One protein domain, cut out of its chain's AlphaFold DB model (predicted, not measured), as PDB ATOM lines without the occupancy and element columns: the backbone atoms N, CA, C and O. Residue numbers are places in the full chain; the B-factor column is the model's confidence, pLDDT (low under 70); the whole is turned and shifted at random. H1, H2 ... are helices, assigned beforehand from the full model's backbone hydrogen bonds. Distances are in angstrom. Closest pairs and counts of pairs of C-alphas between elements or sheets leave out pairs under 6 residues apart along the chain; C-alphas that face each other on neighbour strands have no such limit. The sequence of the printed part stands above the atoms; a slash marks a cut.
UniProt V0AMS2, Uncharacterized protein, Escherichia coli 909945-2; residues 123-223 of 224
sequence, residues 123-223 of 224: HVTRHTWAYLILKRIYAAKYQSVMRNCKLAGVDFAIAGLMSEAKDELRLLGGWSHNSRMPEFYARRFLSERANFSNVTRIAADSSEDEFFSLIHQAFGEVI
ATOM      1  N   HIS A 123     228.454 485.283 466.225       93.38
ATOM      2  CA  HIS A 123     228.720 486.486 465.443       93.38
ATOM      3  C   HIS A 123     229.006 487.680 466.342       93.38
ATOM      4  O   HIS A 123     229.955 488.412 466.067       93.38
ATOM      5  N   VAL A 124     228.235 487.858 467.419       94.56
ATOM      6  CA  VAL A 124     228.457 488.945 468.381       94.56
ATOM      7  C   VAL A 124     229.863 488.858 468.963       94.56
ATOM      8  O   VAL A 124     230.568 489.859 468.933       94.56
ATOM      9  N   THR A 125     230.347 487.673 469.351       95.12
ATOM     10  CA  THR A 125     231.731 487.529 469.843       95.12
ATOM     11  C   THR A 125     232.769 487.924 468.794       95.12
ATOM     12  O   THR A 125     233.723 488.632 469.116       95.12
ATOM     13  N   ARG A 126     232.566 487.561 467.519       94.94
ATOM     14  CA  ARG A 126     233.431 488.014 466.416       94.94
ATOM     15  C   ARG A 126     233.393 489.535 466.232       94.94
ATOM     16  O   ARG A 126     234.443 490.130 466.002       94.94
ATOM     17  N   HIS A 127     232.217 490.162 466.298       96.25
ATOM     18  CA  HIS A 127     232.083 491.618 466.186       96.25
ATOM     19  C   HIS A 127     232.737 492.341 467.367       96.25
ATOM     20  O   HIS A 127     233.459 493.312 467.144       96.25
ATOM     21  N   THR A 128     232.549 491.841 468.588       96.00
ATOM     22  CA  THR A 128     233.185 492.364 469.801       96.00
ATOM     23  C   THR A 128     234.703 492.259 469.709       96.00
ATOM     24  O   THR A 128     235.386 493.263 469.889       96.00
ATOM     25  N   TRP A 129     235.241 491.088 469.345       97.12
ATOM     26  CA  TRP A 129     236.680 490.906 469.130       97.12
ATOM     27  C   TRP A 129     237.225 491.912 468.114       97.12
ATOM     28  O   TRP A 129     238.179 492.626 468.404       97.12
ATOM     29  N   ALA A 130     236.586 492.028 466.949       98.06
ATOM     30  CA  ALA A 130     237.049 492.917 465.892       98.06
ATOM     31  C   ALA A 130     237.071 494.387 466.325       98.06
ATOM     32  O   ALA A 130     238.023 495.110 466.036       98.06
ATOM     33  N   TYR A 131     236.032 494.815 467.046       98.25
ATOM     34  CA  TYR A 131     235.933 496.168 467.570       98.25
ATOM     35  C   TYR A 131     237.024 496.468 468.608       98.25
ATOM     36  O   TYR A 131     237.730 497.473 468.499       98.25
ATOM     37  N   LEU A 132     237.202 495.577 469.589       98.00
ATOM     38  CA  LEU A 132     238.205 495.739 470.644       98.00
ATOM     39  C   LEU A 132     239.632 495.718 470.086       98.00
ATOM     40  O   LEU A 132     240.465 496.529 470.493       98.00
ATOM     41  N   ILE A 133     239.909 494.839 469.121       97.81
ATOM     42  CA  ILE A 133     241.208 494.775 468.451       97.81
ATOM     43  C   ILE A 133     241.471 496.045 467.643       97.81
ATOM     44  O   ILE A 133     242.557 496.603 467.774       97.81
ATOM     45  N   LEU A 134     240.491 496.571 466.895       98.44
ATOM     46  CA  LEU A 134     240.659 497.848 466.191       98.44
ATOM     47  C   LEU A 134     241.047 498.974 467.151       98.44
ATOM     48  O   LEU A 134     241.993 499.716 466.893       98.44
ATOM     49  N   LYS A 135     240.319 499.084 468.270       97.81
ATOM     50  CA  LYS A 135     240.569 500.089 469.306       97.81
ATOM     51  C   LYS A 135     241.986 499.960 469.865       97.81
ATOM     52  O   LYS A 135     242.666 500.973 470.018       97.81
ATOM     53  N   ARG A 136     242.449 498.732 470.118       97.44
ATOM     54  CA  ARG A 136     243.809 498.451 470.601       97.44
ATOM     55  C   ARG A 136     244.879 498.816 469.571       97.44
ATOM     56  O   ARG A 136     245.830 499.500 469.934       97.44
ATOM     57  N   ILE A 137     244.714 498.399 468.313       97.81
ATOM     58  CA  ILE A 137     245.644 498.712 467.216       97.81
ATOM     59  C   ILE A 137     245.760 500.228 467.047       97.81
ATOM     60  O   ILE A 137     246.861 500.775 467.057       97.81
ATOM     61  N   TYR A 138     244.617 500.915 466.957       97.38
ATOM     62  CA  TYR A 138     244.580 502.367 466.830       97.38
ATOM     63  C   TYR A 138     245.293 503.040 468.008       97.38
ATOM     64  O   TYR A 138     246.126 503.915 467.798       97.38
ATOM     65  N   ALA A 139     244.998 502.634 469.248       95.88
ATOM     66  CA  ALA A 139     245.617 503.224 470.432       95.88
ATOM     67  C   ALA A 139     247.140 503.021 470.452       95.88
ATOM     68  O   ALA A 139     247.874 503.971 470.714       95.88
ATOM     69  N   ALA A 140     247.623 501.819 470.126       95.81
ATOM     70  CA  ALA A 140     249.053 501.528 470.064       95.81
ATOM     71  C   ALA A 140     249.764 502.386 469.005       95.81
ATOM     72  O   ALA A 140     250.787 503.009 469.297       95.81
ATOM     73  N   LYS A 141     249.184 502.487 467.803       94.19
ATOM     74  CA  LYS A 141     249.702 503.342 466.727       94.19
ATOM     75  C   LYS A 141     249.696 504.814 467.129       94.19
ATOM     76  O   LYS A 141     250.704 505.489 466.959       94.19
ATOM     77  N   TYR A 142     248.604 505.299 467.719       93.50
ATOM     78  CA  TYR A 142     248.487 506.683 468.183       93.50
ATOM     79  C   TYR A 142     249.596 507.027 469.181       93.50
ATOM     80  O   TYR A 142     250.280 508.035 469.023       93.50
ATOM     81  N   GLN A 143     249.821 506.159 470.172       92.62
ATOM     82  CA  GLN A 143     250.877 506.339 471.169       92.62
ATOM     83  C   GLN A 143     252.276 506.321 470.543       92.62
ATOM     84  O   GLN A 143     253.125 507.132 470.909       92.62
ATOM     85  N   SER A 144     252.515 505.432 469.576       91.00
ATOM     86  CA  SER A 144     253.788 505.370 468.856       91.00
ATOM     87  C   SER A 144     254.057 506.644 468.052       91.00
ATOM     88  O   SER A 144     255.133 507.223 468.195       91.00
ATOM     89  N   VAL A 145     253.082 507.127 467.276       89.81
ATOM     90  CA  VAL A 145     253.216 508.370 466.499       89.81
ATOM     91  C   VAL A 145     253.437 509.559 467.428       89.81
ATOM     92  O   VAL A 145     254.356 510.342 467.212       89.81
ATOM     93  N   MET A 146     252.668 509.658 468.514       88.69
ATOM     94  CA  MET A 146     252.802 510.743 469.488       88.69
ATOM     95  C   MET A 146     254.200 510.768 470.118       88.69
ATOM     96  O   MET A 146     254.814 511.828 470.231       88.69
ATOM     97  N   ARG A 147     254.734 509.596 470.489       89.06
ATOM     98  CA  ARG A 147     256.095 509.467 471.023       89.06
ATOM     99  C   ARG A 147     257.144 509.898 469.999       89.06
ATOM    100  O   ARG A 147     258.063 510.626 470.360       89.06
ATOM    101  N   ASN A 148     257.000 509.473 468.747       87.62
ATOM    102  CA  ASN A 148     257.956 509.772 467.684       87.62
ATOM    103  C   ASN A 148     257.961 511.263 467.319       87.62
ATOM    104  O   ASN A 148     259.033 511.852 467.242       87.62
ATOM    105  N   CYS A 149     256.788 511.891 467.181       88.38
ATOM    106  CA  CYS A 149     256.673 513.333 466.938       88.38
ATOM    107  C   CYS A 149     257.323 514.143 468.067       88.38
ATOM    108  O   CYS A 149     258.130 515.032 467.805       88.38
ATOM    109  N   LYS A 150     257.058 513.764 469.328       86.25
ATOM    110  CA  LYS A 150     257.675 514.401 470.500       86.25
ATOM    111  C   LYS A 150     259.203 514.293 470.492       86.25
ATOM    112  O   LYS A 150     259.869 515.256 470.849       86.25
ATOM    113  N   LEU A 151     259.755 513.141 470.106       88.56
ATOM    114  CA  LEU A 151     261.207 512.935 470.028       88.56
ATOM    115  C   LEU A 151     261.853 513.694 468.863       88.56
ATOM    116  O   LEU A 151     262.975 514.166 469.002       88.56
ATOM    117  N   ALA A 152     261.158 513.808 467.733       88.50
ATOM    118  CA  ALA A 152     261.656 514.488 466.540       88.50
ATOM    119  C   ALA A 152     261.423 516.010 466.551       88.50
ATOM    120  O   ALA A 152     261.902 516.695 465.654       88.50
ATOM    121  N   GLY A 153     260.690 516.541 467.538       85.62
ATOM    122  CA  GLY A 153     260.344 517.965 467.602       85.62
ATOM    123  C   GLY A 153     259.433 518.419 466.457       85.62
ATOM    124  O   GLY A 153     259.477 519.582 466.073       85.62
ATOM    125  N   VAL A 154     258.644 517.499 465.892       87.75
ATOM    126  CA  VAL A 154     257.729 517.770 464.775       87.75
ATOM    127  C   VAL A 154     256.278 517.715 465.227       87.75
ATOM    128  O   VAL A 154     255.939 517.036 466.203       87.75
ATOM    129  N   ASP A 155     255.415 518.381 464.469       81.06
ATOM    130  CA  ASP A 155     253.983 518.382 464.730       81.06
ATOM    131  C   ASP A 155     253.371 516.983 464.618       81.06
ATOM    132  O   ASP A 155     253.758 516.130 463.810       81.06
ATOM    133  N   PHE A 156     252.384 516.746 465.473       82.06
ATOM    134  CA  PHE A 156     251.681 515.479 465.557       82.06
ATOM    135  C   PHE A 156     250.605 515.366 464.469       82.06
ATOM    136  O   PHE A 156     249.647 516.137 464.453       82.06
ATOM    137  N   ALA A 157     250.717 514.354 463.600       78.69
ATOM    138  CA  ALA A 157     249.730 514.062 462.560       78.69
ATOM    139  C   ALA A 157     249.097 512.675 462.753       78.69
ATOM    140  O   ALA A 157     249.781 511.657 462.795       78.69
ATOM    141  N   ILE A 158     247.762 512.626 462.815       84.50
ATOM    142  CA  ILE A 158     246.979 511.376 462.905       84.50
ATOM    143  C   ILE A 158     246.430 510.895 461.556       84.50
ATOM    144  O   ILE A 158     245.691 509.906 461.502       84.50
ATOM    145  N   ALA A 159     246.738 511.617 460.477       85.62
ATOM    146  CA  ALA A 159     246.287 511.275 459.136       85.62
ATOM    147  C   ALA A 159     246.760 509.860 458.762       85.62
ATOM    148  O   ALA A 159     247.883 509.470 459.059       85.62
ATOM    149  N   GLY A 160     245.879 509.060 458.158       90.56
ATOM    150  CA  GLY A 160     246.189 507.681 457.753       90.56
ATOM    151  C   GLY A 160     246.131 506.627 458.868       90.56
ATOM    152  O   GLY A 160     245.898 505.457 458.569       90.56
ATOM    153  N   LEU A 161     246.199 507.011 460.148       94.00
ATOM    154  CA  LEU A 161     246.310 506.064 461.269       94.00
ATOM    155  C   LEU A 161     245.135 505.078 461.364       94.00
ATOM    156  O   LEU A 161     245.318 503.887 461.615       94.00
ATOM    157  N   MET A 162     243.911 505.559 461.126       96.50
ATOM    158  CA  MET A 162     242.732 504.688 461.084       96.50
ATOM    159  C   MET A 162     242.752 503.745 459.874       96.50
ATOM    160  O   MET A 162     242.291 502.611 459.978       96.50
ATOM    161  N   SER A 163     243.265 504.191 458.727       96.44
ATOM    162  CA  SER A 163     243.374 503.346 457.533       96.44
ATOM    163  C   SER A 163     244.318 502.178 457.792       96.44
ATOM    164  O   SER A 163     243.911 501.032 457.620       96.44
ATOM    165  N   GLU A 164     245.496 502.444 458.355       96.12
ATOM    166  CA  GLU A 164     246.430 501.389 458.757       96.12
ATOM    167  C   GLU A 164     245.828 500.438 459.797       96.12
ATOM    168  O   GLU A 164     245.985 499.222 459.694       96.12
ATOM    169  N   ALA A 165     245.107 500.969 460.791       97.81
ATOM    170  CA  ALA A 165     244.459 500.141 461.805       97.81
ATOM    171  C   ALA A 165     243.398 499.205 461.197       97.81
ATOM    172  O   ALA A 165     243.280 498.046 461.603       97.81
ATOM    173  N   LYS A 166     242.639 499.683 460.201       97.88
ATOM    174  CA  LYS A 166     241.685 498.857 459.446       97.88
ATOM    175  C   LYS A 166     242.390 497.785 458.622       97.88
ATOM    176  O   LYS A 166     241.862 496.679 458.528       97.88
ATOM    177  N   ASP A 167     243.538 498.096 458.032       97.25
ATOM    178  CA  ASP A 167     244.294 497.155 457.205       97.25
ATOM    179  C   ASP A 167     244.922 496.040 458.048       97.25
ATOM    180  O   ASP A 167     244.791 494.864 457.709       97.25
ATOM    181  N   GLU A 168     245.475 496.365 459.214       97.25
ATOM    182  CA  GLU A 168     245.975 495.365 460.162       97.25
ATOM    183  C   GLU A 168     244.838 494.481 460.701       97.25
ATOM    184  O   GLU A 168     244.919 493.247 460.675       97.25
ATOM    185  N   LEU A 169     243.715 495.091 461.095       97.81
ATOM    186  CA  LEU A 169     242.511 494.355 461.479       97.81
ATOM    187  C   LEU A 169     242.007 493.454 460.337       97.81
ATOM    188  O   LEU A 169     241.523 492.346 460.595       97.81
ATOM    189  N   ARG A 170     242.104 493.906 459.079       97.12
ATOM    190  CA  ARG A 170     241.694 493.140 457.894       97.12
ATOM    191  C   ARG A 170     242.449 491.818 457.809       97.12
ATOM    192  O   ARG A 170     241.808 490.774 457.657       97.12
ATOM    193  N   LEU A 171     243.771 491.876 457.959       95.62
ATOM    194  CA  LEU A 171     244.656 490.711 457.936       95.62
ATOM    195  C   LEU A 171     244.331 489.748 459.085       95.62
ATOM    196  O   LEU A 171     244.064 488.569 458.851       95.62
ATOM    197  N   LEU A 172     244.232 490.256 460.317       95.50
ATOM    198  CA  LEU A 172     243.898 489.442 461.494       95.50
ATOM    199  C   LEU A 172     242.520 488.774 461.377       95.50
ATOM    200  O   LEU A 172     242.318 487.622 461.775       95.50
ATOM    201  N   GLY A 173     241.546 489.496 460.823       94.00
ATOM    202  CA  GLY A 173     240.179 489.019 460.657       94.00
ATOM    203  C   GLY A 173     239.984 488.057 459.487       94.00
ATOM    204  O   GLY A 173     238.941 487.392 459.438       94.00
ATOM    205  N   GLY A 174     240.954 487.958 458.574       94.56
ATOM    206  CA  GLY A 174     240.855 487.165 457.350       94.56
ATOM    207  C   GLY A 174     239.777 487.685 456.396       94.56
ATOM    208  O   GLY A 174     238.972 486.916 455.865       94.56
ATOM    209  N   TRP A 175     239.671 489.008 456.272       95.44
ATOM    210  CA  TRP A 175     238.733 489.656 455.362       95.44
ATOM    211  C   TRP A 175     239.408 489.979 454.030       95.44
ATOM    212  O   TRP A 175     240.566 490.382 453.993       95.44
ATOM    213  N   SER A 176     238.662 489.857 452.933       94.19
ATOM    214  CA  SER A 176     239.144 490.263 451.613       94.19
ATOM    215  C   SER A 176     239.396 491.773 451.535       94.19
ATOM    216  O   SER A 176     238.819 492.556 452.301       94.19
ATOM    217  N   HIS A 177     240.220 492.200 450.573       92.38
ATOM    218  CA  HIS A 177     240.552 493.617 450.362       92.38
ATOM    219  C   HIS A 177     239.301 494.499 450.174       92.38
ATOM    220  O   HIS A 177     239.232 495.612 450.683       92.38
ATOM    221  N   ASN A 178     238.267 493.962 449.521       92.75
ATOM    222  CA  ASN A 178     236.986 494.618 449.250       92.75
ATOM    223  C   ASN A 178     235.944 494.463 450.377       92.75
ATOM    224  O   ASN A 178     234.816 494.941 450.253       92.75
ATOM    225  N   SER A 179     236.282 493.813 451.493       94.62
ATOM    226  CA  SER A 179     235.365 493.699 452.623       94.62
ATOM    227  C   SER A 179     235.168 495.041 453.330       94.62
ATOM    228  O   SER A 179     236.129 495.695 453.740       94.62
ATOM    229  N   ARG A 180     233.901 495.396 453.567       96.50
ATOM    230  CA  ARG A 180     233.499 496.574 454.357       96.50
ATOM    231  C   ARG A 180     233.527 496.339 455.869       96.50
ATOM    232  O   ARG A 180     233.214 497.245 456.630       96.50
ATOM    233  N   MET A 181     233.877 495.138 456.324       96.19
ATOM    234  CA  MET A 181     233.792 494.791 457.744       96.19
ATOM    235  C   MET A 181     234.664 495.686 458.643       96.19
ATOM    236  O   MET A 181     234.105 496.234 459.592       96.19
ATOM    237  N   PRO A 182     235.959 495.934 458.342       97.88
ATOM    238  CA  PRO A 182     236.774 496.879 459.114       97.88
ATOM    239  C   PRO A 182     236.163 498.286 459.215       97.88
ATOM    240  O   PRO A 182     236.257 498.929 460.257       97.88
ATOM    241  N   GLU A 183     235.481 498.740 458.159       97.81
ATOM    242  CA  GLU A 183     234.853 500.064 458.103       97.81
ATOM    243  C   GLU A 183     233.711 500.213 459.114       97.81
ATOM    244  O   GLU A 183     233.579 501.254 459.752       97.81
ATOM    245  N   PHE A 184     232.900 499.170 459.313       98.00
ATOM    246  CA  PHE A 184     231.814 499.222 460.294       98.00
ATOM    247  C   PHE A 184     232.339 499.396 461.723       98.00
ATOM    248  O   PHE A 184     231.774 500.170 462.497       98.00
ATOM    249  N   TYR A 185     233.440 498.724 462.063       98.19
ATOM    250  CA  TYR A 185     234.067 498.862 463.379       98.19
ATOM    251  C   TYR A 185     234.743 500.229 463.543       98.19
ATOM    252  O   TYR A 185     234.617 500.843 464.601       98.19
ATOM    253  N   ALA A 186     235.389 500.741 462.490       97.88
ATOM    254  CA  ALA A 186     235.983 502.076 462.494       97.88
ATOM    255  C   ALA A 186     234.929 503.170 462.671       97.88
ATOM    256  O   ALA A 186     235.099 504.054 463.505       97.88
ATOM    257  N   ARG A 187     233.800 503.071 461.963       97.75
ATOM    258  CA  ARG A 187     232.675 503.997 462.122       97.75
ATOM    259  C   ARG A 187     232.157 504.015 463.555       97.75
ATOM    260  O   ARG A 187     231.937 505.093 464.099       97.75
ATOM    261  N   ARG A 188     231.993 502.842 464.174       95.75
ATOM    262  CA  ARG A 188     231.594 502.750 465.584       95.75
ATOM    263  C   ARG A 188     232.610 503.444 466.491       95.75
ATOM    264  O   ARG A 188     232.216 504.264 467.308       95.75
ATOM    265  N   PHE A 189     233.897 503.158 466.313       96.25
ATOM    266  CA  PHE A 189     234.965 503.752 467.118       96.25
ATOM    267  C   PHE A 189     235.004 505.282 466.996       96.25
ATOM    268  O   PHE A 189     235.110 505.984 467.999       96.25
ATOM    269  N   LEU A 190     234.901 505.805 465.772       95.44
ATOM    270  CA  LEU A 190     234.878 507.245 465.518       95.44
ATOM    271  C   LEU A 190     233.629 507.901 466.110       95.44
ATOM    272  O   LEU A 190     233.746 508.962 466.711       95.44
ATOM    273  N   SER A 191     232.469 507.247 466.004       96.06
ATOM    274  CA  SER A 191     231.228 507.706 466.634       96.06
ATOM    275  C   SER A 191     231.359 507.782 468.158       96.06
ATOM    276  O   SER A 191     231.073 508.822 468.745       96.06
ATOM    277  N   GLU A 192     231.884 506.733 468.806       94.44
ATOM    278  CA  GLU A 192     232.113 506.724 470.259       94.44
ATOM    279  C   GLU A 192     233.064 507.852 470.690       94.44
ATOM    280  O   GLU A 192     232.808 508.534 471.681       94.44
ATOM    281  N   ARG A 193     234.129 508.110 469.923       92.69
ATOM    282  CA  ARG A 193     235.070 509.206 470.205       92.69
ATOM    283  C   ARG A 193     234.483 510.593 469.977       92.69
ATOM    284  O   ARG A 193     234.757 511.493 470.770       92.69
ATOM    285  N   ALA A 194     233.712 510.773 468.910       93.31
ATOM    286  CA  ALA A 194     233.026 512.028 468.634       93.31
ATOM    287  C   ALA A 194     232.016 512.332 469.746       93.31
ATOM    288  O   ALA A 194     231.998 513.442 470.271       93.31
ATOM    289  N   ASN A 195     231.256 511.320 470.175       93.56
ATOM    290  CA  ASN A 195     230.318 511.461 471.279       93.56
ATOM    291  C   ASN A 195     231.030 511.771 472.601       93.56
ATOM    292  O   ASN A 195     230.618 512.685 473.305       93.56
ATOM    293  N   PHE A 196     232.131 511.078 472.909       93.44
ATOM    294  CA  PHE A 196     232.951 511.386 474.084       93.44
ATOM    295  C   PHE A 196     233.436 512.841 474.067       93.44
ATOM    296  O   PHE A 196     233.255 513.554 475.045       93.44
ATOM    297  N   SER A 197     233.967 513.305 472.932       92.25
ATOM    298  CA  SER A 197     234.443 514.687 472.783       92.25
ATOM    299  C   SER A 197     233.311 515.703 472.956       92.25
ATOM    300  O   SER A 197     233.501 516.736 473.590       92.25
ATOM    301  N   ASN A 198     232.118 515.397 472.435       94.50
ATOM    302  CA  ASN A 198     230.937 516.235 472.625       94.50
ATOM    303  C   ASN A 198     230.516 516.313 474.099       94.50
ATOM    304  O   ASN A 198     230.251 517.405 474.587       94.50
ATOM    305  N   VAL A 199     230.493 515.186 474.817       92.88
ATOM    306  CA  VAL A 199     230.175 515.159 476.255       92.88
ATOM    307  C   VAL A 199     231.215 515.939 477.062       92.88
ATOM    308  O   VAL A 199     230.839 516.729 477.921       92.88
ATOM    309  N   THR A 200     232.508 515.777 476.761       91.81
ATOM    310  CA  THR A 200     233.581 516.544 477.414       91.81
ATOM    311  C   THR A 200     233.423 518.043 477.189       91.81
ATOM    312  O   THR A 200     233.555 518.804 478.141       91.81
ATOM    313  N   ARG A 201     233.098 518.466 475.960       93.38
ATOM    314  CA  ARG A 201     232.829 519.875 475.649       93.38
ATOM    315  C   ARG A 201     231.655 520.412 476.468       93.38
ATOM    316  O   ARG A 201     231.813 521.416 477.138       93.38
ATOM    317  N   ILE A 202     230.514 519.718 476.465       91.50
ATOM    318  CA  ILE A 202     229.318 520.146 477.218       91.50
ATOM    319  C   ILE A 202     229.632 520.312 478.711       91.50
ATOM    320  O   ILE A 202     229.201 521.287 479.319       91.50
ATOM    321  N   ALA A 203     230.387 519.377 479.293       89.00
ATOM    322  CA  ALA A 203     230.778 519.447 480.696       89.00
ATOM    323  C   ALA A 203     231.700 520.642 480.996       89.00
ATOM    324  O   ALA A 203     231.530 521.285 482.028       89.00
ATOM    325  N   ALA A 204     232.646 520.946 480.101       87.19
ATOM    326  CA  ALA A 204     233.513 522.115 480.232       87.19
ATOM    327  C   ALA A 204     232.704 523.420 480.150       87.19
ATOM    328  O   ALA A 204     232.796 524.237 481.064       87.19
ATOM    329  N   ASP A 205     231.838 523.551 479.141       87.50
ATOM    330  CA  ASP A 205     230.984 524.730 478.948       87.50
ATOM    331  C   ASP A 205     230.096 524.979 480.190       87.50
ATOM    332  O   ASP A 205     230.012 526.094 480.693       87.50
ATOM    333  N   SER A 206     229.507 523.919 480.763       83.38
ATOM    334  CA  SER A 206     228.675 524.035 481.976       83.38
ATOM    335  C   SER A 206     229.470 524.484 483.209       83.38
ATOM    336  O   SER A 206     228.961 525.240 484.030       83.38
ATOM    337  N   SER A 207     230.720 524.031 483.347       79.56
ATOM    338  CA  SER A 207     231.584 524.442 484.461       79.56
ATOM    339  C   SER A 207     232.040 525.900 484.354       79.56
ATOM    340  O   SER A 207     232.195 526.574 485.372       79.56
ATOM    341  N   GLU A 208     232.225 526.403 483.131       74.44
ATOM    342  CA  GLU A 208     232.516 527.816 482.886       74.44
ATOM    343  C   GLU A 208     231.300 528.684 483.229       74.44
ATOM    344  O   GLU A 208     231.446 529.676 483.945       74.44
ATOM    345  N   ASP A 209     230.096 528.277 482.821       74.25
ATOM    346  CA  ASP A 209     228.850 528.983 483.147       74.25
ATOM    347  C   ASP A 209     228.608 529.072 484.667       74.25
ATOM    348  O   ASP A 209     228.255 530.138 485.184       74.25
ATOM    349  N   GLU A 210     228.854 527.987 485.415       74.06
ATOM    350  CA  GLU A 210     228.789 527.992 486.886       74.06
ATOM    351  C   GLU A 210     229.826 528.942 487.505       74.06
ATOM    352  O   GLU A 210     229.506 529.703 488.422       74.06
ATOM    353  N   PHE A 211     231.055 528.956 486.984       74.25
ATOM    354  CA  PHE A 211     232.107 529.861 487.444       74.25
ATOM    355  C   PHE A 211     231.746 531.337 487.212       74.25
ATOM    356  O   PHE A 211     231.880 532.158 488.126       74.25
ATOM    357  N   PHE A 212     231.228 531.685 486.030       73.44
ATOM    358  CA  PHE A 212     230.773 533.046 485.729       73.44
ATOM    359  C   PHE A 212     229.557 533.456 486.565       73.44
ATOM    360  O   PHE A 212     229.480 534.608 487.002       73.44
ATOM    361  N   SER A 213     228.635 532.531 486.842       69.69
ATOM    362  CA  SER A 213     227.486 532.771 487.722       69.69
ATOM    363  C   SER A 213     227.918 533.093 489.158       69.69
ATOM    364  O   SER A 213     227.464 534.087 489.727       69.69
ATOM    365  N   LEU A 214     228.864 532.323 489.712       74.50
ATOM    366  CA  LEU A 214     229.432 532.554 491.046       74.50
ATOM    367  C   LEU A 214     230.163 533.897 491.141       74.50
ATOM    368  O   LEU A 214     230.000 534.626 492.119       74.50
ATOM    369  N   ILE A 215     230.928 534.255 490.106       74.69
ATOM    370  CA  ILE A 215     231.572 535.567 489.991       74.69
ATOM    371  C   ILE A 215     230.525 536.686 490.003       74.69
ATOM    372  O   ILE A 215     230.639 537.626 490.788       74.69
ATOM    373  N   HIS A 216     229.481 536.586 489.178       70.75
ATOM    374  CA  HIS A 216     228.420 537.591 489.123       70.75
ATOM    375  C   HIS A 216     227.682 537.752 490.456       70.75
ATOM    376  O   HIS A 216     227.373 538.880 490.842       70.75
ATOM    377  N   GLN A 217     227.433 536.656 491.176       72.31
ATOM    378  CA  GLN A 217     226.828 536.706 492.505       72.31
ATOM    379  C   GLN A 217     227.752 537.391 493.523       72.31
ATOM    380  O   GLN A 217     227.313 538.301 494.224       72.31
ATOM    381  N   ALA A 218     229.039 537.032 493.547       67.69
ATOM    382  CA  ALA A 218     230.020 537.642 494.443       67.69
ATOM    383  C   ALA A 218     230.183 539.153 494.194       67.69
ATOM    384  O   ALA A 218     230.235 539.937 495.138       67.69
ATOM    385  N   PHE A 219     230.203 539.589 492.931       68.69
ATOM    386  CA  PHE A 219     230.256 541.018 492.598       68.69
ATOM    387  C   PHE A 219     228.934 541.751 492.880       68.69
ATOM    388  O   PHE A 219     228.959 542.928 493.229       68.69
ATOM    389  N   GLY A 220     227.785 541.075 492.780       60.28
ATOM    390  CA  GLY A 220     226.477 541.638 493.127       60.28
ATOM    391  C   GLY A 220     226.265 541.857 494.632       60.28
ATOM    392  O   GLY A 220     225.542 542.775 495.015       60.28
ATOM    393  N   GLU A 221     226.909 541.055 495.483       60.91
ATOM    394  CA  GLU A 221     226.867 541.197 496.947       60.91
ATOM    395  C   GLU A 221     227.812 542.295 497.472       60.91
ATOM    396  O   GLU A 221     227.535 542.881 498.512       60.91
ATOM    397  N   VAL A 222     228.878 542.635 496.737       56.88
ATOM    398  CA  VAL A 222     229.853 543.685 497.112       56.88
ATOM    399  C   VAL A 222     229.374 545.107 496.761       56.88
ATOM    400  O   VAL A 222     229.931 546.085 497.253       56.88
ATOM    401  N   ILE A 223     228.340 545.249 495.922       54.62
ATOM    402  CA  ILE A 223     227.821 546.549 495.437       54.62
ATOM    403  C   ILE A 223     226.538 546.992 496.191       54.62
ATOM    404  O   ILE A 223     225.937 548.014 495.861       54.62
TER     405      ILE A 223
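What this domain is: This is residues 123 to 223 of the 224 residues of an uncharacterized protein of Escherichia coli 909945-2 (UniProt V0AMS2). A very long helix, H3, packs with its first turns on a small body made by H1 and H2, and residues 191 to 223, of which 191 to 222 belong to H3, stick out from it as a long arm. In the body, H2 folds back from H1 and packs slantwise on it, and the first turns of H3 cross H1. The printed part has 101 residues with three named helices, in the order H1, H2, H3, and no named strand; the class is all helix. The whole is extended, with a radius of gyration of the C-alphas of 20.9 A, and flat, spanning 72 by 40 by 19 A; the arm makes the length.

How they stand to each other: H1, residues 123 to 152, touches H2, residues 161 to 173, with its residues 130 to 142 alone. Their closest C-alphas, of Tyr 138 and Ala 165, are 5.5 A apart; the two form a helical hairpin at a steep tilt of 41 degrees, opposite ways. H3, residues 181 to 222, touches H2 with its residues 182 to 186 alone, the closest C-alphas being those of Lys 166 and Pro 182, 5.3 A apart. H2 and H3 are also a hairpin, at a steep tilt of 41 degrees, opposite ways. Residues 182 to 189 of H3 touch residues 130 to 135 of H1, closest at the C-alphas of Tyr 131 and Tyr 185, 5.3 A apart, at a steep tilt of 64 degrees, the same way. The helix packing is mostly crossed, with 0 of 3 touching pairs at a shallow tilt. Every O i to N i+4 pair is within hydrogen-bond range in H1 and H2; in H3 37 of 38 are.

Where its parts are: H1 begins at C-alpha 123 (228.720, 486.486, 465.443) and is 43.2 A long. H2 is 18.1 A long. H3 runs 62.9 A to C-alpha 222 (229.853, 543.685, 497.112).

The domain as a whole: The C-alphas farthest apart, of Ser 176 and Ile 223, are 72.2 A apart. The printed part has no cut, and both links are short. Mean pLDDT of the printed part is 89.4; residue 213 and residues 218 to 223 are under 70.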